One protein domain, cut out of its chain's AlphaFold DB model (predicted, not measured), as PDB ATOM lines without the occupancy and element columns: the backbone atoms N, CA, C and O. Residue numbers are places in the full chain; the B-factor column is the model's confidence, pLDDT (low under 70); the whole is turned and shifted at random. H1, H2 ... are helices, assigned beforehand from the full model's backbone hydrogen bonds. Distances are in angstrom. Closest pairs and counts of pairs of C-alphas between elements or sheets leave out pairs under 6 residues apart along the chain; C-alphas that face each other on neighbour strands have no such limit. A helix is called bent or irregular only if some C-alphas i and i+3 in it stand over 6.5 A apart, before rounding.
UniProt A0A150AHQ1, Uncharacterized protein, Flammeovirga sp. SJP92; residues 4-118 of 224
ATOM      1  N   ASN A   4      31.018  42.659  28.627       49.50
ATOM      2  CA  ASN A   4      29.983  43.686  28.820       49.50
ATOM      3  C   ASN A   4      28.571  43.213  28.440       49.50
ATOM      4  O   ASN A   4      27.618  43.483  29.163       49.50
ATOM      5  N   THR A   5      28.433  42.446  27.355       49.19
ATOM      6  CA  THR A   5      27.120  41.989  26.874       49.19
ATOM      7  C   THR A   5      26.517  40.923  27.787       49.19
ATOM      8  O   THR A   5      25.353  41.024  28.142       49.19
ATOM      9  N   GLN A   6      27.324  39.954  28.235       49.09
ATOM     10  CA  GLN A   6      26.873  38.838  29.076       49.09
ATOM     11  C   GLN A   6      26.443  39.310  30.476       49.09
ATOM     12  O   GLN A   6      25.412  38.882  30.983       49.09
ATOM     13  N   ASN A   7      27.158  40.283  31.057       50.09
ATOM     14  CA  ASN A   7      26.746  40.923  32.309       50.09
ATOM     15  C   ASN A   7      25.435  41.710  32.151       50.09
ATOM     16  O   ASN A   7      24.587  41.640  33.035       50.09
ATOM     17  N   GLN A   8      25.219  42.408  31.029       53.59
ATOM     18  CA  GLN A   8      23.941  43.084  30.763       53.59
ATOM     19  C   GLN A   8      22.771  42.106  30.619       53.59
ATOM     20  O   GLN A   8      21.713  42.370  31.181       53.59
ATOM     21  N   THR A   9      22.954  40.971  29.934       58.88
ATOM     22  CA  THR A   9      21.912  39.931  29.823       58.88
ATOM     23  C   THR A   9      21.617  39.287  31.179       58.88
ATOM     24  O   THR A   9      20.466  39.005  31.497       58.88
ATOM     25  N   ASN A  10      22.644  39.117  32.017       57.91
ATOM     26  CA  ASN A  10      22.504  38.560  33.358       57.91
ATOM     27  C   ASN A  10      21.669  39.449  34.299       57.91
ATOM     28  O   ASN A  10      20.797  38.951  35.010       57.91
ATOM     29  N   PHE A  11      21.908  40.767  34.293       61.22
ATOM     30  CA  PHE A  11      21.094  41.722  35.058       61.22
ATOM     31  C   PHE A  11      19.649  41.802  34.549       61.22
ATOM     32  O   PHE A  11      18.751  42.137  35.322       61.22
ATOM     33  N   ASP A  12      19.417  41.491  33.274       84.94
ATOM     34  CA  ASP A  12      18.097  41.566  32.653       84.94
ATOM     35  C   ASP A  12      17.154  40.464  33.167       84.94
ATOM     36  O   ASP A  12      16.032  40.759  33.570       84.94
ATOM     37  N   ILE A  13      17.625  39.214  33.285       93.75
ATOM     38  CA  ILE A  13      16.781  38.092  33.742       93.75
ATOM     39  C   ILE A  13      16.355  38.240  35.204       93.75
ATOM     40  O   ILE A  13      15.171  38.118  35.507       93.75
ATOM     41  N   ILE A  14      17.284  38.555  36.113       93.69
ATOM     42  CA  ILE A  14      16.944  38.770  37.531       93.69
ATOM     43  C   ILE A  14      15.970  39.943  37.682       93.69
ATOM     44  O   ILE A  14      15.021  39.875  38.461       93.69
ATOM     45  N   LYS A  15      16.156  41.011  36.900       90.94
ATOM     46  CA  LYS A  15      15.241  42.154  36.900       90.94
ATOM     47  C   LYS A  15      13.849  41.774  36.388       90.94
ATOM     48  O   LYS A  15      12.867  42.232  36.962       90.94
ATOM     49  N   GLN A  16      13.756  40.946  35.350       91.12
ATOM     50  CA  GLN A  16      12.476  40.445  34.843       91.12
ATOM     51  C   GLN A  16      11.783  39.524  35.857       91.12
ATOM     52  O   GLN A  16      10.589  39.682  36.088       91.12
ATOM     53  N   LEU A  17      12.517  38.635  36.535       93.19
ATOM     54  CA  LEU A  17      11.963  37.801  37.611       93.19
ATOM     55  C   LEU A  17      11.415  38.656  38.770       93.19
ATOM     56  O   LEU A  17      10.279  38.450  39.199       93.19
ATOM     57  N   ASN A  18      12.169  39.669  39.214       91.12
ATOM     58  CA  ASN A  18      11.698  40.623  40.222       91.12
ATOM     59  C   ASN A  18      10.458  41.391  39.742       91.12
ATOM     60  O   ASN A  18       9.505  41.550  40.497       91.12
ATOM     61  N   TYR A  19      10.432  41.807  38.472       89.81
ATOM     62  CA  TYR A  19       9.273  42.472  37.880       89.81
ATOM     63  C   TYR A  19       8.023  41.580  37.912       89.81
ATOM     64  O   TYR A  19       6.955  42.059  38.291       89.81
ATOM     65  N   HIS A  20       8.136  40.293  37.563       86.31
ATOM     66  CA  HIS A  20       7.012  39.353  37.649       86.31
ATOM     67  C   HIS A  20       6.452  39.279  39.073       86.31
ATOM     68  O   HIS A  20       5.238  39.341  39.259       86.31
ATOM     69  N   GLN A  21       7.325  39.232  40.078       86.50
ATOM     70  CA  GLN A  21       6.914  39.207  41.478       86.50
ATOM     71  C   GLN A  21       6.244  40.507  41.931       86.50
ATOM     72  O   GLN A  21       5.169  40.466  42.518       86.50
ATOM     73  N   GLU A  22       6.844  41.661  41.637       87.94
ATOM     74  CA  GLU A  22       6.294  42.978  41.993       87.94
ATOM     75  C   GLU A  22       4.922  43.233  41.349       87.94
ATOM     76  O   GLU A  22       4.096  43.959  41.901       87.94
ATOM     77  N   ASN A  23       4.665  42.611  40.195       85.62
ATOM     78  CA  ASN A  23       3.403  42.713  39.465       85.62
ATOM     79  C   ASN A  23       2.454  41.529  39.718       85.62
ATOM     80  O   ASN A  23       1.457  41.401  39.006       85.62
ATOM     81  N   ASN A  24       2.735  40.681  40.713       83.31
ATOM     82  CA  ASN A  24       1.913  39.526  41.088       83.31
ATOM     83  C   ASN A  24       1.616  38.567  39.915       83.31
ATOM     84  O   ASN A  24       0.507  38.045  39.778       83.31
ATOM     85  N   GLN A  25       2.599  38.351  39.038       78.62
ATOM     86  CA  GLN A  25       2.479  37.475  37.875       78.62
ATOM     87  C   GLN A  25       2.922  36.052  38.221       78.62
ATOM     88  O   GLN A  25       4.087  35.797  38.535       78.62
ATOM     89  N   VAL A  26       1.975  35.121  38.125       70.50
ATOM     90  CA  VAL A  26       2.165  33.689  38.384       70.50
ATOM     91  C   VAL A  26       2.354  32.972  37.057       70.50
ATOM     92  O   VAL A  26       1.628  33.250  36.103       70.50
ATOM     93  N   PHE A  27       3.301  32.039  36.995       68.56
ATOM     94  CA  PHE A  27       3.411  31.158  35.840       68.56
ATOM     95  C   PHE A  27       2.424  30.005  36.005       68.56
ATOM     96  O   PHE A  27       2.591  29.166  36.886       68.56
ATOM     97  N   PHE A  28       1.403  29.931  35.159       63.50
ATOM     98  CA  PHE A  28       0.553  28.748  35.101       63.50
ATOM     99  C   PHE A  28       1.032  27.859  33.962       63.50
ATOM    100  O   PHE A  28       0.899  28.206  32.791       63.50
ATOM    101  N   ASN A  29       1.568  26.688  34.307       53.84
ATOM    102  CA  ASN A  29       1.798  25.620  33.340       53.84
ATOM    103  C   ASN A  29       0.444  24.979  32.978       53.84
ATOM    104  O   ASN A  29       0.181  23.822  33.295       53.84
ATOM    105  N   GLU A  30      -0.480  25.765  32.420       48.91
ATOM    106  CA  GLU A  30      -1.725  25.229  31.887       48.91
ATOM    107  C   GLU A  30      -1.399  24.487  30.592       48.91
ATOM    108  O   GLU A  30      -0.931  25.065  29.608       48.91
ATOM    109  N   HIS A  31      -1.650  23.180  30.622       44.09
ATOM    110  CA  HIS A  31      -1.391  22.212  29.559       44.09
ATOM    111  C   HIS A  31      -2.105  22.494  28.217       44.09
ATOM    112  O   HIS A  31      -1.977  21.679  27.312       44.09
ATOM    113  N   ASP A  32      -2.794  23.627  28.044       38.78
ATOM    114  CA  ASP A  32      -3.630  23.911  26.868       38.78
ATOM    115  C   ASP A  32      -3.599  25.381  26.391       38.78
ATOM    116  O   ASP A  32      -4.586  25.910  25.881       38.78
ATOM    117  N   GLY A  33      -2.446  26.054  26.491       43.28
ATOM    118  CA  GLY A  33      -2.245  27.326  25.776       43.28
ATOM    119  C   GLY A  33      -1.462  28.402  26.514       43.28
ATOM    120  O   GLY A  33      -1.814  29.577  26.408       43.28
ATOM    121  N   GLY A  34      -0.410  28.028  27.248       53.81
ATOM    122  CA  GLY A  34       0.500  29.008  27.839       53.81
ATOM    123  C   GLY A  34       0.956  30.049  26.808       53.81
ATOM    124  O   GLY A  34       1.186  29.751  25.631       53.81
ATOM    125  N   ASN A  35       1.048  31.300  27.245       68.69
ATOM    126  CA  ASN A  35       1.392  32.421  26.384       68.69
ATOM    127  C   ASN A  35       2.808  32.209  25.816       68.69
ATOM    128  O   ASN A  35       3.755  31.996  26.572       68.69
ATOM    129  N   GLU A  36       2.982  32.286  24.491       77.12
ATOM    130  CA  GLU A  36       4.285  32.097  23.823       77.12
ATOM    131  C   GLU A  36       5.409  32.923  24.472       77.12
ATOM    132  O   GLU A  36       6.561  32.487  24.525       77.12
ATOM    133  N   LYS A  37       5.073  34.105  25.007       80.44
ATOM    134  CA  LYS A  37       6.018  34.974  25.719       80.44
ATOM    135  C   LYS A  37       6.514  34.367  27.028       80.44
ATOM    136  O   LYS A  37       7.687  34.519  27.351       80.44
ATOM    137  N   GLU A  38       5.649  33.682  27.762       82.19
ATOM    138  CA  GLU A  38       5.991  33.045  29.035       82.19
ATOM    139  C   GLU A  38       6.902  31.845  28.792       82.19
ATOM    140  O   GLU A  38       7.956  31.740  29.413       82.19
ATOM    141  N   PHE A  39       6.588  31.015  27.793       83.06
ATOM    142  CA  PHE A  39       7.481  29.934  27.368       83.06
ATOM    143  C   PHE A  39       8.834  30.450  26.869       83.06
ATOM    144  O   PHE A  39       9.876  29.858  27.164       83.06
ATOM    145  N   ALA A  40       8.847  31.556  26.119       86.50
ATOM    146  CA  ALA A  40      10.089  32.188  25.689       86.50
ATOM    147  C   ALA A  40      10.914  32.686  26.885       86.50
ATOM    148  O   ALA A  40      12.134  32.517  26.890       86.50
ATOM    149  N   PHE A  41      10.267  33.252  27.905       89.62
ATOM    150  CA  PHE A  41      10.942  33.701  29.117       89.62
ATOM    151  C   PHE A  41      11.485  32.529  29.945       89.62
ATOM    152  O   PHE A  41      12.657  32.547  30.311       89.62
ATOM    153  N   VAL A  42      10.717  31.452  30.138       90.19
ATOM    154  CA  VAL A  42      11.174  30.222  30.817       90.19
ATOM    155  C   VAL A  42      12.437  29.651  30.154       90.19
ATOM    156  O   VAL A  42      13.393  29.297  30.843       90.19
ATOM    157  N   LYS A  43      12.514  29.642  28.815       90.44
ATOM    158  CA  LYS A  43      13.736  29.238  28.090       90.44
ATOM    159  C   LYS A  43      14.920  30.168  28.359       90.44
ATOM    160  O   LYS A  43      16.046  29.700  28.522       90.44
ATOM    161  N   GLN A  44      14.687  31.479  28.424       93.25
ATOM    162  CA  GLN A  44      15.736  32.443  28.773       93.25
ATOM    163  C   GLN A  44      16.234  32.238  30.208       93.25
ATOM    164  O   GLN A  44      17.444  32.235  30.429       93.25
ATOM    165  N   VAL A  45      15.326  31.991  31.159       94.69
ATOM    166  CA  VAL A  45      15.663  31.656  32.549       94.69
ATOM    167  C   VAL A  45      16.498  30.378  32.606       94.69
ATOM    168  O   VAL A  45      17.519  30.358  33.288       94.69
ATOM    169  N   PHE A  46      16.140  29.342  31.842       95.00
ATOM    170  CA  PHE A  46      16.910  28.098  31.777       95.00
ATOM    171  C   PHE A  46      18.335  28.319  31.242       95.00
ATOM    172  O   PHE A  46      19.315  27.885  31.854       95.00
ATOM    173  N   HIS A  47      18.481  29.038  30.125       94.50
ATOM    174  CA  HIS A  47      19.800  29.360  29.577       94.50
ATOM    175  C   HIS A  47      20.639  30.194  30.551       94.50
ATOM    176  O   HIS A  47      21.826  29.917  30.730       94.50
ATOM    177  N   PHE A  48      20.024  31.177  31.208       95.06
ATOM    178  CA  PHE A  48      20.678  31.988  32.226       95.06
ATOM    179  C   PHE A  48      21.127  31.149  33.427       95.06
ATOM    180  O   PHE A  48      22.272  31.287  33.859       95.06
ATOM    181  N   ALA A  49      20.270  30.250  33.922       95.75
ATOM    182  CA  ALA A  49      20.573  29.339  35.020       95.75
ATOM    183  C   ALA A  49      21.808  28.485  34.703       95.75
ATOM    184  O   ALA A  49      22.732  28.418  35.509       95.75
ATOM    185  N   ASN A  50      21.881  27.903  33.504       95.12
ATOM    186  CA  ASN A  50      23.028  27.085  33.095       95.12
ATOM    187  C   ASN A  50      24.331  27.886  32.959       95.12
ATOM    188  O   ASN A  50      25.409  27.342  33.188       95.12
ATOM    189  N   GLN A  51      24.251  29.164  32.589       94.69
ATOM    190  CA  GLN A  51      25.421  30.042  32.512       94.69
ATOM    191  C   GLN A  51      25.851  30.576  33.886       94.69
ATOM    192  O   GLN A  51      27.030  30.865  34.082       94.69
ATOM    193  N   ASN A  52      24.913  30.707  34.831       95.25
ATOM    194  CA  ASN A  52      25.120  31.365  36.121       95.25
ATOM    195  C   ASN A  52      24.465  30.577  37.275       95.25
ATOM    196  O   ASN A  52      23.567  31.096  37.951       95.25
ATOM    197  N   PRO A  53      24.895  29.331  37.541       95.81
ATOM    198  CA  PRO A  53      24.140  28.432  38.403       95.81
ATOM    199  C   PRO A  53      24.051  28.893  39.857       95.81
ATOM    200  O   PRO A  53      23.007  28.760  40.485       95.81
ATOM    201  N   GLU A  54      25.112  29.481  40.402       95.88
ATOM    202  CA  GLU A  54      25.082  29.972  41.783       95.88
ATOM    203  C   GLU A  54      24.210  31.225  41.925       95.88
ATOM    204  O   GLU A  54      23.488  31.358  42.905       95.88
ATOM    205  N   VAL A  55      24.167  32.087  40.902       95.69
ATOM    206  CA  VAL A  55      23.330  33.298  40.919       95.69
ATOM    207  C   VAL A  55      21.850  32.934  40.985       95.69
ATOM    208  O   VAL A  55      21.106  33.533  41.758       95.69
ATOM    209  N   ILE A  56      21.409  31.944  40.203       95.94
ATOM    210  CA  ILE A  56      20.001  31.536  40.207       95.94
ATOM    211  C   ILE A  56      19.622  30.774  41.488       95.94
ATOM    212  O   ILE A  56      18.519  30.954  42.002       95.94
ATOM    213  N   LYS A  57      20.542  29.985  42.063       97.06
ATOM    214  CA  LYS A  57      20.331  29.336  43.367       97.06
ATOM    215  C   LYS A  57      20.193  30.371  44.481       97.06
ATOM    216  O   LYS A  57      19.269  30.286  45.290       97.06
ATOM    217  N   ASP A  58      21.087  31.356  44.513       95.81
ATOM    218  CA  ASP A  58      21.057  32.434  45.501       95.81
ATOM    219  C   ASP A  58      19.810  33.302  45.341       95.81
ATOM    220  O   ASP A  58      19.191  33.674  46.342       95.81
ATOM    221  N   TYR A  59      19.379  33.548  44.100       95.12
ATOM    222  CA  TYR A  59      18.105  34.196  43.818       95.12
ATOM    223  C   TYR A  59      16.943  33.449  44.484       95.12
ATOM    224  O   TYR A  59      16.240  34.032  45.304       95.12
ATOM    225  N   CYS A  60      16.779  32.148  44.225       95.69
ATOM    226  CA  CYS A  60      15.686  31.366  44.814       95.69
ATOM    227  C   CYS A  60      15.702  31.365  46.351       95.69
ATOM    228  O   CYS A  60      14.641  31.397  46.984       95.69
ATOM    229  N   ARG A  61      16.894  31.343  46.959       93.62
ATOM    230  CA  ARG A  61      17.076  31.299  48.418       93.62
ATOM    231  C   ARG A  61      16.776  32.622  49.110       93.62
ATOM    232  O   ARG A  61      16.304  32.605  50.242       93.62
ATOM    233  N   THR A  62      17.094  33.736  48.459       90.44
ATOM    234  CA  THR A  62      16.965  35.085  49.035       90.44
ATOM    235  C   THR A  62      15.669  35.777  48.640       90.44
ATOM    236  O   THR A  62      15.252  36.721  49.312       90.44
ATOM    237  N   ASN A  63      15.020  35.308  47.577       88.19
ATOM    238  CA  ASN A  63      13.761  35.862  47.133       88.19
ATOM    239  C   ASN A  63      12.648  35.641  48.172       88.19
ATOM    240  O   ASN A  63      12.580  34.611  48.847       88.19
ATOM    241  N   THR A  64      11.762  36.631  48.290       87.38
ATOM    242  CA  THR A  64      10.624  36.565  49.210       87.38
ATOM    243  C   THR A  64       9.652  35.490  48.744       87.38
ATOM    244  O   THR A  64       9.198  35.505  47.601       87.38
ATOM    245  N   LEU A  65       9.332  34.558  49.640       88.88
ATOM    246  CA  LEU A  65       8.397  33.482  49.351       88.88
ATOM    247  C   LEU A  65       6.963  33.951  49.610       88.88
ATOM    248  O   LEU A  65       6.652  34.441  50.691       88.88
ATOM    249  N   SER A  66       6.107  33.781  48.611       85.50
ATOM    250  CA  SER A  66       4.672  34.060  48.639       85.50
ATOM    251  C   SER A  66       4.001  33.291  47.500       85.50
ATOM    252  O   SER A  66       4.689  32.699  46.660       85.50
ATOM    253  N   TYR A  67       2.673  33.341  47.419       81.44
ATOM    254  CA  TYR A  67       1.936  32.820  46.266       81.44
ATOM    255  C   TYR A  67       2.446  33.351  44.908       81.44
ATOM    256  O   TYR A  67       2.459  32.623  43.918       81.44
ATOM    257  N   PHE A  68       2.912  34.605  44.862       83.81
ATOM    258  CA  PHE A  68       3.404  35.272  43.648       83.81
ATOM    259  C   PHE A  68       4.928  35.194  43.481       83.81
ATOM    260  O   PHE A  68       5.505  35.937  42.683       83.81
ATOM    261  N   ALA A  69       5.602  34.340  44.255       86.44
ATOM    262  CA  ALA A  69       7.050  34.242  44.203       86.44
ATOM    263  C   ALA A  69       7.519  33.827  42.808       86.44
ATOM    264  O   ALA A  69       7.160  32.776  42.269       86.44
ATOM    265  N   SER A  70       8.428  34.627  42.262       91.31
ATOM    266  CA  SER A  70       9.026  34.379  40.949       91.31
ATOM    267  C   SER A  70       9.865  33.091  40.878       91.31
ATOM    268  O   SER A  70      10.211  32.640  39.787       91.31
ATOM    269  N   ASN A  71      10.139  32.447  42.021       93.94
ATOM    270  CA  ASN A  71      10.754  31.121  42.111       93.94
ATOM    271  C   ASN A  71      10.046  30.085  41.230       93.94
ATOM    272  O   ASN A  71      10.710  29.223  40.660       93.94
ATOM    273  N   GLN A  72       8.726  30.194  41.063       91.38
ATOM    274  CA  GLN A  72       7.957  29.281  40.221       91.38
ATOM    275  C   GLN A  72       8.447  29.264  38.761       91.38
ATOM    276  O   GLN A  72       8.536  28.198  38.150       91.38
ATOM    277  N   TRP A  73       8.829  30.427  38.218       91.88
ATOM    278  CA  TRP A  73       9.388  30.558  36.868       91.88
ATOM    279  C   TRP A  73      10.729  29.843  36.748       91.88
ATOM    280  O   TRP A  73      10.996  29.159  35.761       91.88
ATOM    281  N   VAL A  74      11.564  29.979  37.780       95.31
ATOM    282  CA  VAL A  74      12.865  29.315  37.846       95.31
ATOM    283  C   VAL A  74      12.687  27.807  37.914       95.31
ATOM    284  O   VAL A  74      13.309  27.089  37.136       95.31
ATOM    285  N   TYR A  75      11.817  27.321  38.799       94.44
ATOM    286  CA  TYR A  75      11.568  25.892  38.945       94.44
ATOM    287  C   TYR A  75      11.007  25.280  37.664       94.44
ATOM    288  O   TYR A  75      11.471  24.221  37.252       94.44
ATOM    289  N   SER A  76      10.095  25.975  36.979       90.81
ATOM    290  CA  SER A  76       9.598  25.533  35.674       90.81
ATOM    291  C   SER A  76      10.710  25.453  34.630       90.81
ATOM    292  O   SER A  76      10.831  24.453  33.925       90.81
ATOM    293  N   ALA A  77      11.582  26.461  34.575       93.06
ATOM    294  CA  ALA A  77      12.701  26.483  33.643       93.06
ATOM    295  C   ALA A  77      13.680  25.323  33.862       93.06
ATOM    296  O   ALA A  77      14.064  24.637  32.911       93.06
ATOM    297  N   VAL A  78      14.079  25.086  35.112       94.75
ATOM    298  CA  VAL A  78      15.122  24.103  35.432       94.75
ATOM    299  C   VAL A  78      14.598  22.670  35.573       94.75
ATOM    300  O   VAL A  78      15.407  21.753  35.626       94.75
ATOM    301  N   THR A  79      13.276  22.461  35.585       91.19
ATOM    302  CA  THR A  79      12.631  21.131  35.487       91.19
ATOM    303  C   THR A  79      12.221  20.756  34.061       91.19
ATOM    304  O   THR A  79      11.539  19.755  33.845       91.19
ATOM    305  N   SER A  80      12.623  21.551  33.065       85.75
ATOM    306  CA  SER A  80      12.441  21.205  31.655       85.75
ATOM    307  C   SER A  80      13.257  19.963  31.262       85.75
ATOM    308  O   SER A  80      14.182  19.562  31.963       85.75
ATOM    309  N   LYS A  81      12.967  19.390  30.088       82.56
ATOM    310  CA  LYS A  81      13.649  18.206  29.529       82.56
ATOM    311  C   LYS A  81      15.179  18.297  29.468       82.56
ATOM    312  O   LYS A  81      15.877  17.292  29.476       82.56
ATOM    313  N   GLU A  82      15.721  19.506  29.381       85.25
ATOM    314  CA  GLU A  82      17.168  19.747  29.322       85.25
ATOM    315  C   GLU A  82      17.782  19.946  30.727       85.25
ATOM    316  O   GLU A  82      18.989  20.141  30.868       85.25
ATOM    317  N   GLY A  83      16.957  19.913  31.776       86.50
ATOM    318  CA  GLY A  83      17.262  20.347  33.136       86.50
ATOM    319  C   GLY A  83      17.764  19.277  34.099       86.50
ATOM    320  O   GLY A  83      17.861  19.554  35.289       86.50
ATOM    321  N   SER A  84      18.144  18.086  33.633       90.06
ATOM    322  CA  SER A  84      18.480  16.949  34.509       90.06
ATOM    323  C   SER A  84      19.549  17.239  35.576       90.06
ATOM    324  O   SER A  84      19.464  16.764  36.710       90.06
ATOM    325  N   GLN A  85      20.518  18.108  35.269       94.31
ATOM    326  CA  GLN A  85      21.546  18.553  36.219       94.31
ATOM    327  C   GLN A  85      21.003  19.348  37.425       94.31
ATOM    328  O   GLN A  85      21.703  19.514  38.423       94.31
ATOM    329  N   TRP A  86      19.766  19.842  37.348       96.75
ATOM    330  CA  TRP A  86      19.113  20.640  38.384       96.75
ATOM    331  C   TRP A  86      18.247  19.821  39.339       96.75
ATOM    332  O   TRP A  86      17.790  20.365  40.345       96.75
ATOM    333  N   HIS A  87      18.043  18.524  39.091       95.00
ATOM    334  CA  HIS A  87      17.130  17.697  39.888       95.00
ATOM    335  C   HIS A  87      17.467  17.702  41.390       95.00
ATOM    336  O   HIS A  87      16.574  17.842  42.227       95.00
ATOM    337  N   THR A  88      18.753  17.630  41.753       95.06
ATOM    338  CA  THR A  88      19.179  17.720  43.161       95.06
ATOM    339  C   THR A  88      18.832  19.074  43.778       95.06
ATOM    340  O   THR A  88      18.306  19.114  44.886       95.06
ATOM    341  N   PHE A  89      19.071  20.174  43.058       96.81
ATOM    342  CA  PHE A  89      18.723  21.516  43.529       96.81
ATOM    343  C   PHE A  89      17.211  21.669  43.727       96.81
ATOM    344  O   PHE A  89      16.776  22.188  44.748       96.81
ATOM    345  N   ILE A  90      16.404  21.158  42.796       96.62
ATOM    346  CA  ILE A  90      14.944  21.171  42.922       96.62
ATOM    347  C   ILE A  90      14.491  20.445  44.185       96.62
ATOM    348  O   ILE A  90      13.663  20.963  44.934       96.62
ATOM    349  N   PHE A  91      15.068  19.281  44.479       97.69
ATOM    350  CA  PHE A  91      14.729  18.585  45.711       97.69
ATOM    351  C   PHE A  91      15.187  19.345  46.969       97.69
ATOM    352  O   PHE A  91      14.478  19.368  47.975       97.69
ATOM    353  N   GLU A  92      16.346  20.006  46.936       97.88
ATOM    354  CA  GLU A  92      16.777  20.901  48.018       97.88
ATOM    355  C   GLU A  92      15.805  22.064  48.241       97.88
ATOM    356  O   GLU A  92      15.486  22.364  49.392       97.88
ATOM    357  N   GLU A  93      15.271  22.661  47.175       97.38
ATOM    358  CA  GLU A  93      14.289  23.743  47.273       97.38
ATOM    359  C   GLU A  93      12.940  23.261  47.807       97.38
ATOM    360  O   GLU A  93      12.369  23.925  48.673       97.38
ATOM    361  N   ILE A  94      12.467  22.075  47.401       97.19
ATOM    362  CA  ILE A  94      11.288  21.441  48.017       97.19
ATOM    363  C   ILE A  94      11.506  21.307  49.528       97.19
ATOM    364  O   ILE A  94      10.665  21.743  50.317       97.19
ATOM    365  N   LYS A  95      12.658  20.761  49.946       97.75
ATOM    366  CA  LYS A  95      12.993  20.597  51.369       97.75
ATOM    367  C   LYS A  95      13.036  21.931  52.108       97.75
ATOM    368  O   LYS A  95      12.492  22.032  53.208       97.75
ATOM    369  N   ARG A  96      13.656  22.949  51.508       97.19
ATOM    370  CA  ARG A  96      13.789  24.288  52.092       97.19
ATOM    371  C   ARG A  96      12.429  24.953  52.280       97.19
ATOM    372  O   ARG A  96      12.120  25.370  53.390       97.19
ATOM    373  N   VAL A  97      11.616  25.031  51.226       96.56
ATOM    374  CA  VAL A  97      10.309  25.704  51.261       96.56
ATOM    375  C   VAL A  97       9.367  25.005  52.242       96.56
ATOM    376  O   VAL A  97       8.769  25.664  53.089       96.56
ATOM    377  N   VAL A  98       9.300  23.670  52.206       95.94
ATOM    378  CA  VAL A  98       8.519  22.886  53.178       95.94
ATOM    379  C   VAL A  98       9.017  23.113  54.607       95.94
ATOM    380  O   VAL A  98       8.205  23.267  55.518       95.94
ATOM    381  N   GLY A  99      10.335  23.166  54.819       95.94
ATOM    382  CA  GLY A  99      10.933  23.464  56.120       95.94
ATOM    383  C   GLY A  99      10.518  24.831  56.666       95.94
ATOM    384  O   GLY A  99      10.054  24.910  57.800       95.94
ATOM    385  N   LEU A 100      10.607  25.880  55.843       95.56
ATOM    386  CA  LEU A 100      10.224  27.246  56.220       95.56
ATOM    387  C   LEU A 100       8.738  27.335  56.600       95.56
ATOM    388  O   LEU A 100       8.400  27.897  57.640       95.56
ATOM    389  N   VAL A 101       7.850  26.719  55.811       94.75
ATOM    390  CA  VAL A 101       6.405  26.670  56.111       94.75
ATOM    391  C   VAL A 101       6.143  25.921  57.420       94.75
ATOM    392  O   VAL A 101       5.339  26.345  58.248       94.75
ATOM    393  N   ASN A 102       6.847  24.811  57.651       93.62
ATOM    394  CA  ASN A 102       6.678  24.001  58.858       93.62
ATOM    395  C   ASN A 102       7.156  24.685  60.132       93.62
ATOM    396  O   ASN A 102       6.582  24.447  61.194       93.62
ATOM    397  N   ASN A 103       8.192  25.508  60.013       94.69
ATOM    398  CA  ASN A 103       8.736  26.303  61.103       94.69
ATOM    399  C   ASN A 103       7.970  27.613  61.322       94.69
ATOM    400  O   ASN A 103       8.268  28.316  62.282       94.69
ATOM    401  N   GLN A 104       6.972  27.915  60.480       92.44
ATOM    402  CA  GLN A 104       6.228  29.180  60.480       92.44
ATOM    403  C   GLN A 104       7.112  30.401  60.162       92.44
ATOM    404  O   GLN A 104       6.773  31.524  60.526       92.44
ATOM    405  N   ASP A 105       8.228  30.185  59.457       93.75
ATOM    406  CA  ASP A 105       9.107  31.255  58.969       93.75
ATOM    407  C   ASP A 105       8.482  31.993  57.770       93.75
ATOM    408  O   ASP A 105       8.820  33.142  57.491       93.75
ATOM    409  N   VAL A 106       7.570  31.322  57.054       92.88
ATOM    410  CA  VAL A 106       6.772  31.865  55.945       92.88
ATOM    411  C   VAL A 106       5.331  31.355  56.023       92.88
ATOM    412  O   VAL A 106       5.047  30.352  56.685       92.88
ATOM    413  N   GLU A 107       4.420  32.042  55.336       93.38
ATOM    414  CA  GLU A 107       3.010  31.659  55.261       93.38
ATOM    415  C   GLU A 107       2.794  30.357  54.472       93.38
ATOM    416  O   GLU A 107       3.622  29.926  53.671       93.38
ATOM    417  N   LEU A 108       1.654  29.703  54.715       93.06
ATOM    418  CA  LEU A 108       1.306  28.427  54.088       93.06
ATOM    419  C   LEU A 108       1.177  28.532  52.555       93.06
ATOM    420  O   LEU A 108       1.502  27.581  51.841       93.06
ATOM    421  N   ASP A 109       0.728  29.678  52.049       91.06
ATOM    422  CA  ASP A 109       0.584  29.958  50.616       91.06
ATOM    423  C   ASP A 109       1.930  29.945  49.868       91.06
ATOM    424  O   ASP A 109       1.967  29.698  48.663       91.06
ATOM    425  N   ALA A 110       3.049  30.101  50.581       92.50
ATOM    426  CA  ALA A 110       4.388  29.995  50.024       92.50
ATOM    427  C   ALA A 110       4.663  28.620  49.399       92.50
ATOM    428  O   ALA A 110       5.573  28.519  48.581       92.50
ATOM    429  N   LEU A 111       3.902  27.567  49.728       92.75
ATOM    430  CA  LEU A 111       4.000  26.272  49.040       92.75
ATOM    431  C   LEU A 111       3.622  26.357  47.556       92.75
ATOM    432  O   LEU A 111       4.126  25.557  46.768       92.75
ATOM    433  N   SER A 112       2.776  27.311  47.156       88.75
ATOM    434  CA  SER A 112       2.306  27.446  45.771       88.75
ATOM    435  C   SER A 112       3.430  27.721  44.774       88.75
ATOM    436  O   SER A 112       3.323  27.323  43.618       88.75
ATOM    437  N   GLN A 113       4.562  28.283  45.210       90.06
ATOM    438  CA  GLN A 113       5.735  28.437  44.342       90.06
ATOM    439  C   GLN A 113       6.248  27.092  43.789       90.06
ATOM    440  O   GLN A 113       6.849  27.044  42.718       90.06
ATOM    441  N   LEU A 114       6.027  25.990  44.519       93.88
ATOM    442  CA  LEU A 114       6.474  24.655  44.127       93.88
ATOM    443  C   LEU A 114       5.629  24.084  42.979       93.88
ATOM    444  O   LEU A 114       6.051  23.119  42.352       93.88
ATOM    445  N   TRP A 115       4.500  24.711  42.621       90.31
ATOM    446  CA  TRP A 115       3.731  24.379  41.412       90.31
ATOM    447  C   TRP A 115       4.470  24.706  40.108       90.31
ATOM    448  O   TRP A 115       3.966  24.458  39.022       90.31
ATOM    449  N   GLY A 116       5.667  25.289  40.173       88.56
ATOM    450  CA  GLY A 116       6.550  25.400  39.012       88.56
ATOM    451  C   GLY A 116       7.284  24.097  38.696       88.56
ATOM    452  O   GLY A 116       7.839  23.967  37.614       88.56
ATOM    453  N   ILE A 117       7.323  23.142  39.628       92.12
ATOM    454  CA  ILE A 117       8.151  21.939  39.519       92.12
ATOM    455  C   ILE A 117       7.417  20.862  38.723       92.12
ATOM    456  O   ILE A 117       6.471  20.258  39.223       92.12
ATOM    457  N   SER A 118       7.904  20.553  37.523       89.88
ATOM    458  CA  SER A 118       7.551  19.299  36.853       89.88
ATOM    459  C   SER A 118       8.438  18.171  37.377       89.88
ATOM    460  O   SER A 118       9.660  18.310  37.413       89.88
TER     461      SER A 118
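What this domain is: This is residues 4 to 118 of the 224 residues of an uncharacterized protein of Flammeovirga sp. SJP92 (UniProt A0A150AHQ1). A compact cluster of six helices is built round the short H4 in the middle, with H2 crossing H4 nearly at a right angle and H6 packed on it. H5 and H6 fold back on each other as a helical hairpin on one side of the cluster, H1 crosses H2 on the other side, and H3 runs in nearly the same direction as H5. The printed part has 115 residues, with helices H1 to H6 in that order along the chain and no named strand; the class is all helix. The whole is compact, with a radius of gyration of the C-alphas of 13.5 A and spans of 42 by 33 by 29 A.

Where its parts are: H1 is residues 5 to 22, 25.8 A long, beginning at C-alpha 5 (27.120, 41.989, 26.874). H2 is residues 36 to 51, 22.9 A long, and H3 residues 53 to 62. H4 is residues 71 to 78, with C-alpha 71 at (10.754, 31.121, 42.111). H5, residues 84 to 102, is 28.0 A long and irregular: C-alphas 85 and 88 are 7.4 A apart. H6, residues 108 to 116, ends at C-alpha 116 (6.550, 25.400, 39.012).

How they stand to each other: H4 is the hub, touching four other helices. It touches H2 about perpendicular, at 74 degrees, and the closest C-alphas, of Phe 46 and Ala 77, are 4.9 A apart. It touches H6 the same way at a shallow tilt of 24 degrees, closest at the C-alphas of Gln 72 and Gly 116, 4.3 A. H4 only just touches H3, with 3 pairs of C-alphas within 8 A, and the two form a helical hairpin; the closest C-alphas, of Cys 60 and Asn 71, are 5.6 A apart. H4 and H5, also a hairpin, only just touch, again with 3 pairs, closest at the C-alphas of Val 78 and Trp 86, 6.1 A. The hairpin of H5 and H6 has a shallow tilt of 11 degrees, opposite ways, with the C-alphas of Val 101 and Leu 108 closest at 5.8 A. H1 touches H2 at a steep tilt of 53 degrees, closest at the C-alphas of Ile 13 and Val 45, 6.6 A. H1 is apart from H5 and H6. Every O i to N i+4 pair is within hydrogen-bond range in H2, H3 and H4, against 13 of 14 in H1, 13 of 15 in H5 and 0 of 5 in H6, where 5 of 6 O i to N i+3 pairs are.

The domain as a whole: The C-alphas of Asn 4 and Asn 102, the two farthest apart, are 42.8 A from each other. The printed part has no cut. The link from H1 to H2, residues 23 to 35, is long. The mean pLDDT of the printed part is 85.8, and residues 4 to 11 and 27 to 35 are under 70.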